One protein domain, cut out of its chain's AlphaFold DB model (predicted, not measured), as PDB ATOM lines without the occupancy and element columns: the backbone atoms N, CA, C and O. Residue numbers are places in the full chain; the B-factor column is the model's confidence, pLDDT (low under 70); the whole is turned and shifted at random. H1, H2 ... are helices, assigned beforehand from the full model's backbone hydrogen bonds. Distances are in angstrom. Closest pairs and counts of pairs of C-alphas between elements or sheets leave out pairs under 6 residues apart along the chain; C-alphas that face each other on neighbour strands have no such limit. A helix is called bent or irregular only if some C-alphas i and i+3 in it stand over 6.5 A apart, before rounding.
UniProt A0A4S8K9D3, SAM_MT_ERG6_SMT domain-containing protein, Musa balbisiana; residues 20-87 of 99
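Overview. This is residues 20 to 87 of the 99 residues of the protein "SAM_MT_ERG6_SMT domain-containing protein" of Musa balbisiana (UniProt A0A4S8K9D3). A helical hairpin opened into a V: the two long helices H2 and H3 touch near the link between them, residues 54 to 60, and spread apart toward their other ends. At the open end of H2 the short, irregular H1 makes a corner with it, and residues 20 to 30, with no named element, run from near the last residues of H3 across the open side to H1, round a loosely filled middle. The printed part has 68 residues, with three named helices in the order H1, H2, H3 and no named strand; its class is all helix. It is loose, with a radius of gyration of the C-alphas of 13.9 A, and elongated, spanning 42 by 25 by 16 A.

Arrangement. Going along the printed part from Trp 20, H1, residues 31 to 36, comes first. It is irregular: C-alphas 32 and 35 are 7.3 A apart. H2, residues 38 to 53, follows after a tight link of 1 residue. H1 and H2 touch only at the corner by their link, H2 with residues 40 to 44 alone; the closest C-alphas are those of Phe 34 and Gly 40, 5.4 A apart. Their lines stand at a steep tilt of 60 degrees, and they run the same way. H3, residues 61 to 80, forms a helical hairpin with H2. They run opposite ways at a shallow tilt of 29 degrees. They touch through residues 45 to 52 of H2 and 61 to 66 of H3 alone, and their closest C-alphas are those of Lys 49 and Asn 62, 5.5 A apart. H1 and H3 are apart. In H2 and H3 every O i to N i+4 pair is within hydrogen-bond range; in H1 0 of 2 such pairs are, and 1 of 3 O i to N i+3 pairs.

Along the chain. H1 begins at C-alpha 31, at (13.188, -41.388, 27.868), and measures 10.1 A from first to last C-alpha. H2 runs from Ser 38, its C-alpha at (6.369, -53.162, 24.689), to Phe 53 over 22.3 A. H3, the longest helix with 20 residues, runs 28.7 A from Ser 61 to Arg 80, where the C-alpha is at (14.434, -50.628, 6.331).

Size, cuts and confidence. The two C-alphas farthest apart are those of Val 54 and Glu 82, at 42.4 A, while those of Trp 20 and Met 87, the first and last printed, are 8.2 A apart. The printed part has no cut. The link from H2 to H3, 7 residues, is short but not tight, and no link between helices is long. The mean pLDDT of the printed part is 83.9; residues 26 to 38 are under 70, and H1 has a mean of 55.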
ATOM      1  N   TRP A  20      14.201 -41.658   6.992       89.62
ATOM      2  CA  TRP A  20      12.871 -41.080   7.229       89.62
ATOM      3  C   TRP A  20      12.026 -41.873   8.233       89.62
ATOM      4  O   TRP A  20      11.155 -41.306   8.887       89.62
ATOM      5  N   TYR A  21      12.283 -43.178   8.374       88.25
ATOM      6  CA  TYR A  21      11.549 -44.061   9.280       88.25
ATOM      7  C   TYR A  21      12.000 -43.937  10.742       88.25
ATOM      8  O   TYR A  21      11.366 -44.519  11.616       88.25
ATOM      9  N   LEU A  22      13.065 -43.180  11.040       85.81
ATOM     10  CA  LEU A  22      13.597 -43.057  12.402       85.81
ATOM     11  C   LEU A  22      12.583 -42.562  13.448       85.81
ATOM     12  O   LEU A  22      12.594 -43.111  14.546       85.81
ATOM     13  N   PRO A  23      11.692 -41.593  13.169       82.25
ATOM     14  CA  PRO A  23      10.674 -41.176  14.136       82.25
ATOM     15  C   PRO A  23       9.606 -42.246  14.407       82.25
ATOM     16  O   PRO A  23       8.965 -42.223  15.455       82.25
ATOM     17  N   LEU A  24       9.402 -43.171  13.466       81.31
ATOM     18  CA  LEU A  24       8.477 -44.300  13.599       81.31
ATOM     19  C   LEU A  24       9.163 -45.525  14.223       81.31
ATOM     20  O   LEU A  24       8.494 -46.430  14.727       81.31
ATOM     21  N   ASP A  25      10.496 -45.559  14.199       77.25
ATOM     22  CA  ASP A  25      11.298 -46.655  14.711       77.25
ATOM     23  C   ASP A  25      11.270 -46.707  16.241       77.25
ATOM     24  O   ASP A  25      11.977 -46.005  16.963       77.25
ATOM     25  N   THR A  26      10.460 -47.631  16.735       64.31
ATOM     26  CA  THR A  26      10.251 -47.865  18.166       64.31
ATOM     27  C   THR A  26      11.425 -48.522  18.898       64.31
ATOM     28  O   THR A  26      11.370 -48.656  20.117       64.31
ATOM     29  N   SER A  27      12.489 -48.925  18.193       62.72
ATOM     30  CA  SER A  27      13.641 -49.621  18.787       62.72
ATOM     31  C   SER A  27      14.693 -48.697  19.418       62.72
ATOM     32  O   SER A  27      15.541 -49.166  20.178       62.72
ATOM     33  N   ARG A  28      14.644 -47.380  19.159       59.66
ATOM     34  CA  ARG A  28      15.580 -46.419  19.764       59.66
ATOM     35  C   ARG A  28      15.096 -45.966  21.145       59.66
ATOM     36  O   ARG A  28      14.101 -45.252  21.281       59.66
ATOM     37  N   PHE A  29      15.837 -46.367  22.178       50.00
ATOM     38  CA  PHE A  29      15.621 -45.967  23.569       50.00
ATOM     39  C   PHE A  29      16.013 -44.497  23.791       50.00
ATOM     40  O   PHE A  29      17.188 -44.150  23.856       50.00
ATOM     41  N   SER A  30      15.009 -43.640  23.949       51.06
ATOM     42  CA  SER A  30      15.097 -42.345  24.628       51.06
ATOM     43  C   SER A  30      14.048 -42.342  25.746       51.06
ATOM     44  O   SER A  30      13.093 -43.114  25.694       51.06
ATOM     45  N   ILE A  31      14.175 -41.500  26.771       47.31
ATOM     46  CA  ILE A  31      13.188 -41.388  27.868       47.31
ATOM     47  C   ILE A  31      11.788 -41.008  27.325       47.31
ATOM     48  O   ILE A  31      10.764 -41.406  27.877       47.31
ATOM     49  N   THR A  32      11.733 -40.355  26.160       52.41
ATOM     50  CA  THR A  32      10.511 -40.083  25.380       52.41
ATOM     51  C   THR A  32       9.924 -41.332  24.692       52.41
ATOM     52  O   THR A  32       8.747 -41.349  24.333       52.41
ATOM     53  N   SER A  33      10.706 -42.406  24.551       54.53
ATOM     54  CA  SER A  33      10.332 -43.689  23.934       54.53
ATOM     55  C   SER A  33       9.631 -44.654  24.895       54.53
ATOM     56  O   SER A  33       9.288 -45.754  24.471       54.53
ATOM     57  N   PHE A  34       9.359 -44.284  26.158       57.81
ATOM     58  CA  PHE A  34       8.633 -45.162  27.092       57.81
ATOM     59  C   PHE A  34       7.314 -45.662  26.487       57.81
ATOM     60  O   PHE A  34       7.065 -46.862  26.510       57.81
ATOM     61  N   ARG A  35       6.537 -44.778  25.837       58.47
ATOM     62  CA  ARG A  35       5.280 -45.116  25.134       58.47
ATOM     63  C   ARG A  35       5.460 -46.130  23.997       58.47
ATOM     64  O   ARG A  35       4.511 -46.826  23.655       58.47
ATOM     65  N   LEU A  36       6.658 -46.203  23.418       57.16
ATOM     66  CA  LEU A  36       6.993 -47.058  22.278       57.16
ATOM     67  C   LEU A  36       7.575 -48.416  22.703       57.16
ATOM     68  O   LEU A  36       7.609 -49.332  21.886       57.16
ATOM     69  N   THR A  37       7.989 -48.573  23.967       68.62
ATOM     70  CA  THR A  37       8.394 -49.878  24.521       68.62
ATOM     71  C   THR A  37       7.204 -50.838  24.592       68.62
ATOM     72  O   THR A  37       6.063 -50.401  24.741       68.62
ATOM     73  N   SER A  38       7.443 -52.157  24.567       69.56
ATOM     74  CA  SER A  38       6.369 -53.162  24.689       69.56
ATOM     75  C   SER A  38       5.503 -52.957  25.939       69.56
ATOM     76  O   SER A  38       4.291 -53.164  25.897       69.56
ATOM     77  N   PHE A  39       6.105 -52.481  27.033       76.88
ATOM     78  CA  PHE A  39       5.388 -52.148  28.261       76.88
ATOM     79  C   PHE A  39       4.569 -50.852  28.137       76.88
ATOM     80  O   PHE A  39       3.400 -50.822  28.515       76.88
ATOM     81  N   GLY A  40       5.123 -49.793  27.543       78.44
ATOM     82  CA  GLY A  40       4.376 -48.554  27.299       78.44
ATOM     83  C   GLY A  40       3.248 -48.704  26.279       78.44
ATOM     84  O   GLY A  40       2.186 -48.107  26.460       78.44
ATOM     85  N   ARG A  41       3.421 -49.556  25.261       77.38
ATOM     86  CA  ARG A  41       2.345 -49.958  24.343       77.38
ATOM     87  C   ARG A  41       1.240 -50.692  25.084       77.38
ATOM     88  O   ARG A  41       0.068 -50.387  24.884       77.38
ATOM     89  N   PHE A  42       1.599 -51.612  25.981       83.81
ATOM     90  CA  PHE A  42       0.622 -52.312  26.813       83.81
ATOM     91  C   PHE A  42      -0.186 -51.342  27.688       83.81
ATOM     92  O   PHE A  42      -1.416 -51.412  27.700       83.81
ATOM     93  N   ILE A  43       0.479 -50.393  28.355       86.62
ATOM     94  CA  ILE A  43      -0.192 -49.350  29.148       86.62
ATOM     95  C   ILE A  43      -1.103 -48.494  28.264       86.62
ATOM     96  O   ILE A  43      -2.269 -48.305  28.597       86.62
ATOM     97  N   THR A  44      -0.605 -48.007  27.126       85.94
ATOM     98  CA  THR A  44      -1.361 -47.114  26.232       85.94
ATOM     99  C   THR A  44      -2.592 -47.815  25.659       85.94
ATOM    100  O   THR A  44      -3.684 -47.254  25.709       85.94
ATOM    101  N   ARG A  45      -2.469 -49.070  25.206       86.31
ATOM    102  CA  ARG A  45      -3.616 -49.889  24.774       86.31
ATOM    103  C   ARG A  45      -4.627 -50.103  25.884       86.31
ATOM    104  O   ARG A  45      -5.826 -49.980  25.653       86.31
ATOM    105  N   THR A  46      -4.148 -50.431  27.082       90.06
ATOM    106  CA  THR A  46      -5.020 -50.659  28.236       90.06
ATOM    107  C   THR A  46      -5.780 -49.382  28.571       90.06
ATOM    108  O   THR A  46      -6.995 -49.422  28.711       90.06
ATOM    109  N   MET A  47      -5.098 -48.236  28.576       91.75
ATOM    110  CA  MET A  47      -5.705 -46.926  28.786       91.75
ATOM    111  C   MET A  47      -6.751 -46.598  27.715       91.75
ATOM    112  O   MET A  47      -7.868 -46.242  28.070       91.75
ATOM    113  N   VAL A  48      -6.442 -46.755  26.421       90.62
ATOM    114  CA  VAL A  48      -7.404 -46.499  25.330       90.62
ATOM    115  C   VAL A  48      -8.631 -47.401  25.462       90.62
ATOM    116  O   VAL A  48      -9.758 -46.927  25.335       90.62
ATOM    117  N   LYS A  49      -8.432 -48.682  25.787       91.38
ATOM    118  CA  LYS A  49      -9.521 -49.634  26.022       91.38
ATOM    119  C   LYS A  49     -10.376 -49.244  27.231       91.38
ATOM    120  O   LYS A  49     -11.598 -49.337  27.158       91.38
ATOM    121  N   THR A  50      -9.760 -48.798  28.324       94.12
ATOM    122  CA  THR A  50     -10.476 -48.314  29.510       94.12
ATOM    123  C   THR A  50     -11.259 -47.045  29.198       94.12
ATOM    124  O   THR A  50     -12.429 -46.973  29.554       94.12
ATOM    125  N   LEU A  51     -10.655 -46.077  28.503       93.69
ATOM    126  CA  LEU A  51     -11.306 -44.824  28.113       93.69
ATOM    127  C   LEU A  51     -12.504 -45.066  27.189       93.69
ATOM    128  O   LEU A  51     -13.522 -44.397  27.334       93.69
ATOM    129  N   GLU A  52     -12.403 -46.031  26.275       94.19
ATOM    130  CA  GLU A  52     -13.516 -46.452  25.420       94.19
ATOM    131  C   GLU A  52     -14.621 -47.133  26.240       94.19
ATOM    132  O   GLU A  52     -15.795 -46.815  26.078       94.19
ATOM    133  N   PHE A  53     -14.252 -48.009  27.182       93.12
ATOM    134  CA  PHE A  53     -15.204 -48.701  28.056       93.12
ATOM    135  C   PHE A  53     -16.013 -47.744  28.942       93.12
ATOM    136  O   PHE A  53     -17.216 -47.931  29.101       93.12
ATOM    137  N   VAL A  54     -15.376 -46.710  29.501       95.38
ATOM    138  CA  VAL A  54     -16.060 -45.694  30.323       95.38
ATOM    139  C   VAL A  54     -16.762 -44.611  29.490       95.38
ATOM    140  O   VAL A  54     -17.347 -43.696  30.059       95.38
ATOM    141  N   GLY A  55     -16.704 -44.690  28.154       91.81
ATOM    142  CA  GLY A  55     -17.390 -43.770  27.240       91.81
ATOM    143  C   GLY A  55     -16.701 -42.420  27.013       91.81
ATOM    144  O   GLY A  55     -17.301 -41.530  26.417       91.81
ATOM    145  N   ILE A  56     -15.454 -42.248  27.465       95.31
ATOM    146  CA  ILE A  56     -14.659 -41.031  27.215       95.31
ATOM    147  C   ILE A  56     -14.061 -41.060  25.805       95.31
ATOM    148  O   ILE A  56     -14.033 -40.039  25.120       95.31
ATOM    149  N   ALA A  57     -13.571 -42.223  25.364       92.88
ATOM    150  CA  ALA A  57     -13.096 -42.409  23.999       92.88
ATOM    151  C   ALA A  57     -14.222 -42.974  23.110       92.88
ATOM    152  O   ALA A  57     -14.987 -43.824  23.567       92.88
ATOM    153  N   PRO A  58     -14.324 -42.554  21.835       93.75
ATOM    154  CA  PRO A  58     -15.313 -43.089  20.903       93.75
ATOM    155  C   PRO A  58     -15.200 -44.607  20.716       93.75
ATOM    156  O   PRO A  58     -14.094 -45.160  20.717       93.75
ATOM    157  N   ALA A  59     -16.330 -45.268  20.464       92.75
ATOM    158  CA  ALA A  59     -16.351 -46.682  20.101       92.75
ATOM    159  C   ALA A  59     -15.448 -46.949  18.879       92.75
ATOM    160  O   ALA A  59     -15.490 -46.232  17.880       92.75
ATOM    161  N   GLY A  60     -14.617 -47.986  18.963       92.25
ATOM    162  CA  GLY A  60     -13.621 -48.341  17.958       92.25
ATOM    163  C   GLY A  60     -12.243 -47.696  18.147       92.25
ATOM    164  O   GLY A  60     -11.329 -48.037  17.390       92.25
ATOM    165  N   SER A  61     -12.043 -46.828  19.147       92.75
ATOM    166  CA  SER A  61     -10.753 -46.163  19.408       92.75
ATOM    167  C   SER A  61      -9.601 -47.155  19.584       92.75
ATOM    168  O   SER A  61      -8.545 -47.001  18.967       92.75
ATOM    169  N   ASN A  62      -9.808 -48.227  20.352       91.12
ATOM    170  CA  ASN A  62      -8.797 -49.266  20.553       91.12
ATOM    171  C   ASN A  62      -8.447 -50.004  19.245       91.12
ATOM    172  O   ASN A  62      -7.286 -50.346  18.998       91.12
ATOM    173  N   ARG A  63      -9.438 -50.218  18.367       91.94
ATOM    174  CA  ARG A  63      -9.238 -50.855  17.056       91.94
ATOM    175  C   ARG A  63      -8.426 -49.960  16.120       91.94
ATOM    176  O   ARG A  63      -7.500 -50.457  15.485       91.94
ATOM    177  N   VAL A  64      -8.752 -48.668  16.046       93.44
ATOM    178  CA  VAL A  64      -8.009 -47.693  15.228       93.44
ATOM    179  C   VAL A  64      -6.574 -47.560  15.730       93.44
ATOM    180  O   VAL A  64      -5.644 -47.657  14.935       93.44
ATOM    181  N   SER A  65      -6.379 -47.432  17.045       90.19
ATOM    182  CA  SER A  65      -5.044 -47.378  17.650       90.19
ATOM    183  C   SER A  65      -4.212 -48.616  17.298       90.19
ATOM    184  O   SER A  65      -3.100 -48.480  16.791       90.19
ATOM    185  N   SER A  66      -4.780 -49.818  17.439       89.56
ATOM    186  CA  SER A  66      -4.103 -51.071  17.076       89.56
ATOM    187  C   SER A  66      -3.777 -51.177  15.580       89.56
ATOM    188  O   SER A  66      -2.779 -51.790  15.206       89.56
ATOM    189  N   PHE A  67      -4.626 -50.621  14.710       94.00
ATOM    190  CA  PHE A  67      -4.383 -50.575  13.268       94.00
ATOM    191  C   PHE A  67      -3.225 -49.630  12.921       94.00
ATOM    192  O   PHE A  67      -2.336 -50.019  12.168       94.00
ATOM    193  N   LEU A  68      -3.200 -48.433  13.514       91.56
ATOM    194  CA  LEU A  68      -2.128 -47.453  13.313       91.56
ATOM    195  C   LEU A  68      -0.775 -47.960  13.826       91.56
ATOM    196  O   LEU A  68       0.233 -47.758  13.156       91.56
ATOM    197  N   GLU A  69      -0.747 -48.665  14.962       87.62
ATOM    198  CA  GLU A  69       0.469 -49.319  15.471       87.62
ATOM    199  C   GLU A  69       1.051 -50.304  14.449       87.62
ATOM    200  O   GLU A  69       2.231 -50.220  14.113       87.62
ATOM    201  N   LYS A  70       0.215 -51.195  13.900       90.81
ATOM    202  CA  LYS A  70       0.640 -52.162  12.874       90.81
ATOM    203  C   LYS A  70       1.090 -51.481  11.584       90.81
ATOM    204  O   LYS A  70       2.055 -51.919  10.966       90.81
ATOM    205  N   ALA A  71       0.399 -50.419  11.171       92.00
ATOM    206  CA  ALA A  71       0.786 -49.643   9.999       92.00
ATOM    207  C   ALA A  71       2.163 -48.992  10.198       92.00
ATOM    208  O   ALA A  71       3.004 -49.075   9.309       92.00
ATOM    209  N   ALA A  72       2.427 -48.410  11.373       89.44
ATOM    210  CA  ALA A  72       3.728 -47.833  11.698       89.44
ATOM    211  C   ALA A  72       4.850 -48.887  11.682       89.44
ATOM    212  O   ALA A  72       5.903 -48.636  11.101       89.44
ATOM    213  N   GLU A  73       4.618 -50.075  12.250       89.69
ATOM    214  CA  GLU A  73       5.566 -51.199  12.181       89.69
ATOM    215  C   GLU A  73       5.862 -51.600  10.727       89.69
ATOM    216  O   GLU A  73       7.029 -51.705  10.344       89.69
ATOM    217  N   GLY A  74       4.822 -51.730   9.895       93.00
ATOM    218  CA  GLY A  74       4.968 -52.040   8.471       93.00
ATOM    219  C   GLY A  74       5.710 -50.957   7.681       93.00
ATOM    220  O   GLY A  74       6.530 -51.280   6.826       93.00
ATOM    221  N   LEU A  75       5.482 -49.674   7.986       92.75
ATOM    222  CA  LEU A  75       6.204 -48.557   7.368       92.75
ATOM    223  C   LEU A  75       7.694 -48.579   7.725       92.75
ATOM    224  O   LEU A  75       8.533 -48.398   6.846       92.75
ATOM    225  N   VAL A  76       8.036 -48.833   8.991       91.25
ATOM    226  CA  VAL A  76       9.438 -48.948   9.427       91.25
ATOM    227  C   VAL A  76      10.118 -50.132   8.750       91.25
ATOM    228  O   VAL A  76      11.240 -49.997   8.264       91.25
ATOM    229  N   GLU A  77       9.456 -51.287   8.686       93.25
ATOM    230  CA  GLU A  77      10.001 -52.467   8.016       93.25
ATOM    231  C   GLU A  77      10.177 -52.236   6.508       93.25
ATOM    232  O   GLU A  77      11.227 -52.568   5.956       93.25
ATOM    233  N   GLY A  78       9.194 -51.609   5.856       93.31
ATOM    234  CA  GLY A  78       9.259 -51.241   4.442       93.31
ATOM    235  C   GLY A  78      10.380 -50.244   4.142       93.31
ATOM    236  O   GLY A  78      11.101 -50.416   3.162       93.31
ATOM    237  N   GLY A  79      10.578 -49.257   5.020       91.69
ATOM    238  CA  GLY A  79      11.683 -48.305   4.928       91.69
ATOM    239  C   GLY A  79      13.053 -48.943   5.140       91.69
ATOM    240  O   GLY A  79      13.986 -48.631   4.410       91.69
ATOM    241  N   ARG A  80      13.184 -49.879   6.091       90.56
ATOM    242  CA  ARG A  80      14.434 -50.628   6.331       90.56
ATOM    243  C   ARG A  80      14.800 -51.575   5.191       90.56
ATOM    244  O   ARG A  80      15.979 -51.808   4.963       90.56
ATOM    245  N   LYS A  81      13.798 -52.145   4.520       93.50
ATOM    246  CA  LYS A  81      13.974 -53.019   3.352       93.50
ATOM    247  C   LYS A  81      14.125 -52.246   2.039       93.50
ATOM    248  O   LYS A  81      14.256 -52.888   1.006       93.50
ATOM    249  N   GLU A  82      14.052 -50.912   2.074       90.31
ATOM    250  CA  GLU A  82      14.114 -50.038   0.891       90.31
ATOM    251  C   GLU A  82      13.041 -50.353  -0.172       90.31
ATOM    252  O   GLU A  82      13.190 -50.043  -1.349       90.31
ATOM    253  N   ILE A  83      11.919 -50.954   0.242       93.25
ATOM    254  CA  ILE A  83      10.784 -51.285  -0.640       93.25
ATOM    255  C   ILE A  83       9.663 -50.244  -0.573       93.25
ATOM    256  O   ILE A  83       8.673 -50.340  -1.297       93.25
ATOM    257  N   PHE A  84       9.784 -49.274   0.333       94.25
ATOM    258  CA  PHE A  84       8.816 -48.205   0.518       94.25
ATOM    259  C   PHE A  84       9.517 -46.897   0.899       94.25
ATOM    260  O   PHE A  84      10.359 -46.868   1.798       94.25
ATOM    261  N   THR A  85       9.101 -45.803   0.262       92.69
ATOM    262  CA  THR A  85       9.513 -44.431   0.578       92.69
ATOM    263  C   THR A  85       8.279 -43.522   0.561       92.69
ATOM    264  O   THR A  85       7.531 -43.516  -0.420       92.69
ATOM    265  N   PRO A  86       8.022 -42.733   1.619       92.50
ATOM    266  CA  PRO A  86       6.999 -41.695   1.584       92.50
ATOM    267  C   PRO A  86       7.516 -40.400   0.936       92.50
ATOM    268  O   PRO A  86       6.772 -39.427   0.860       92.50
ATOM    269  N   MET A  87       8.783 -40.360   0.504       92.75
ATOM    270  CA  MET A  87       9.462 -39.151   0.024       92.75
ATOM    271  C   MET A  87       9.810 -39.229  -1.469       92.75
ATOM    272  O   MET A  87      10.803 -38.651  -1.914       92.75
TER     273      MET A  87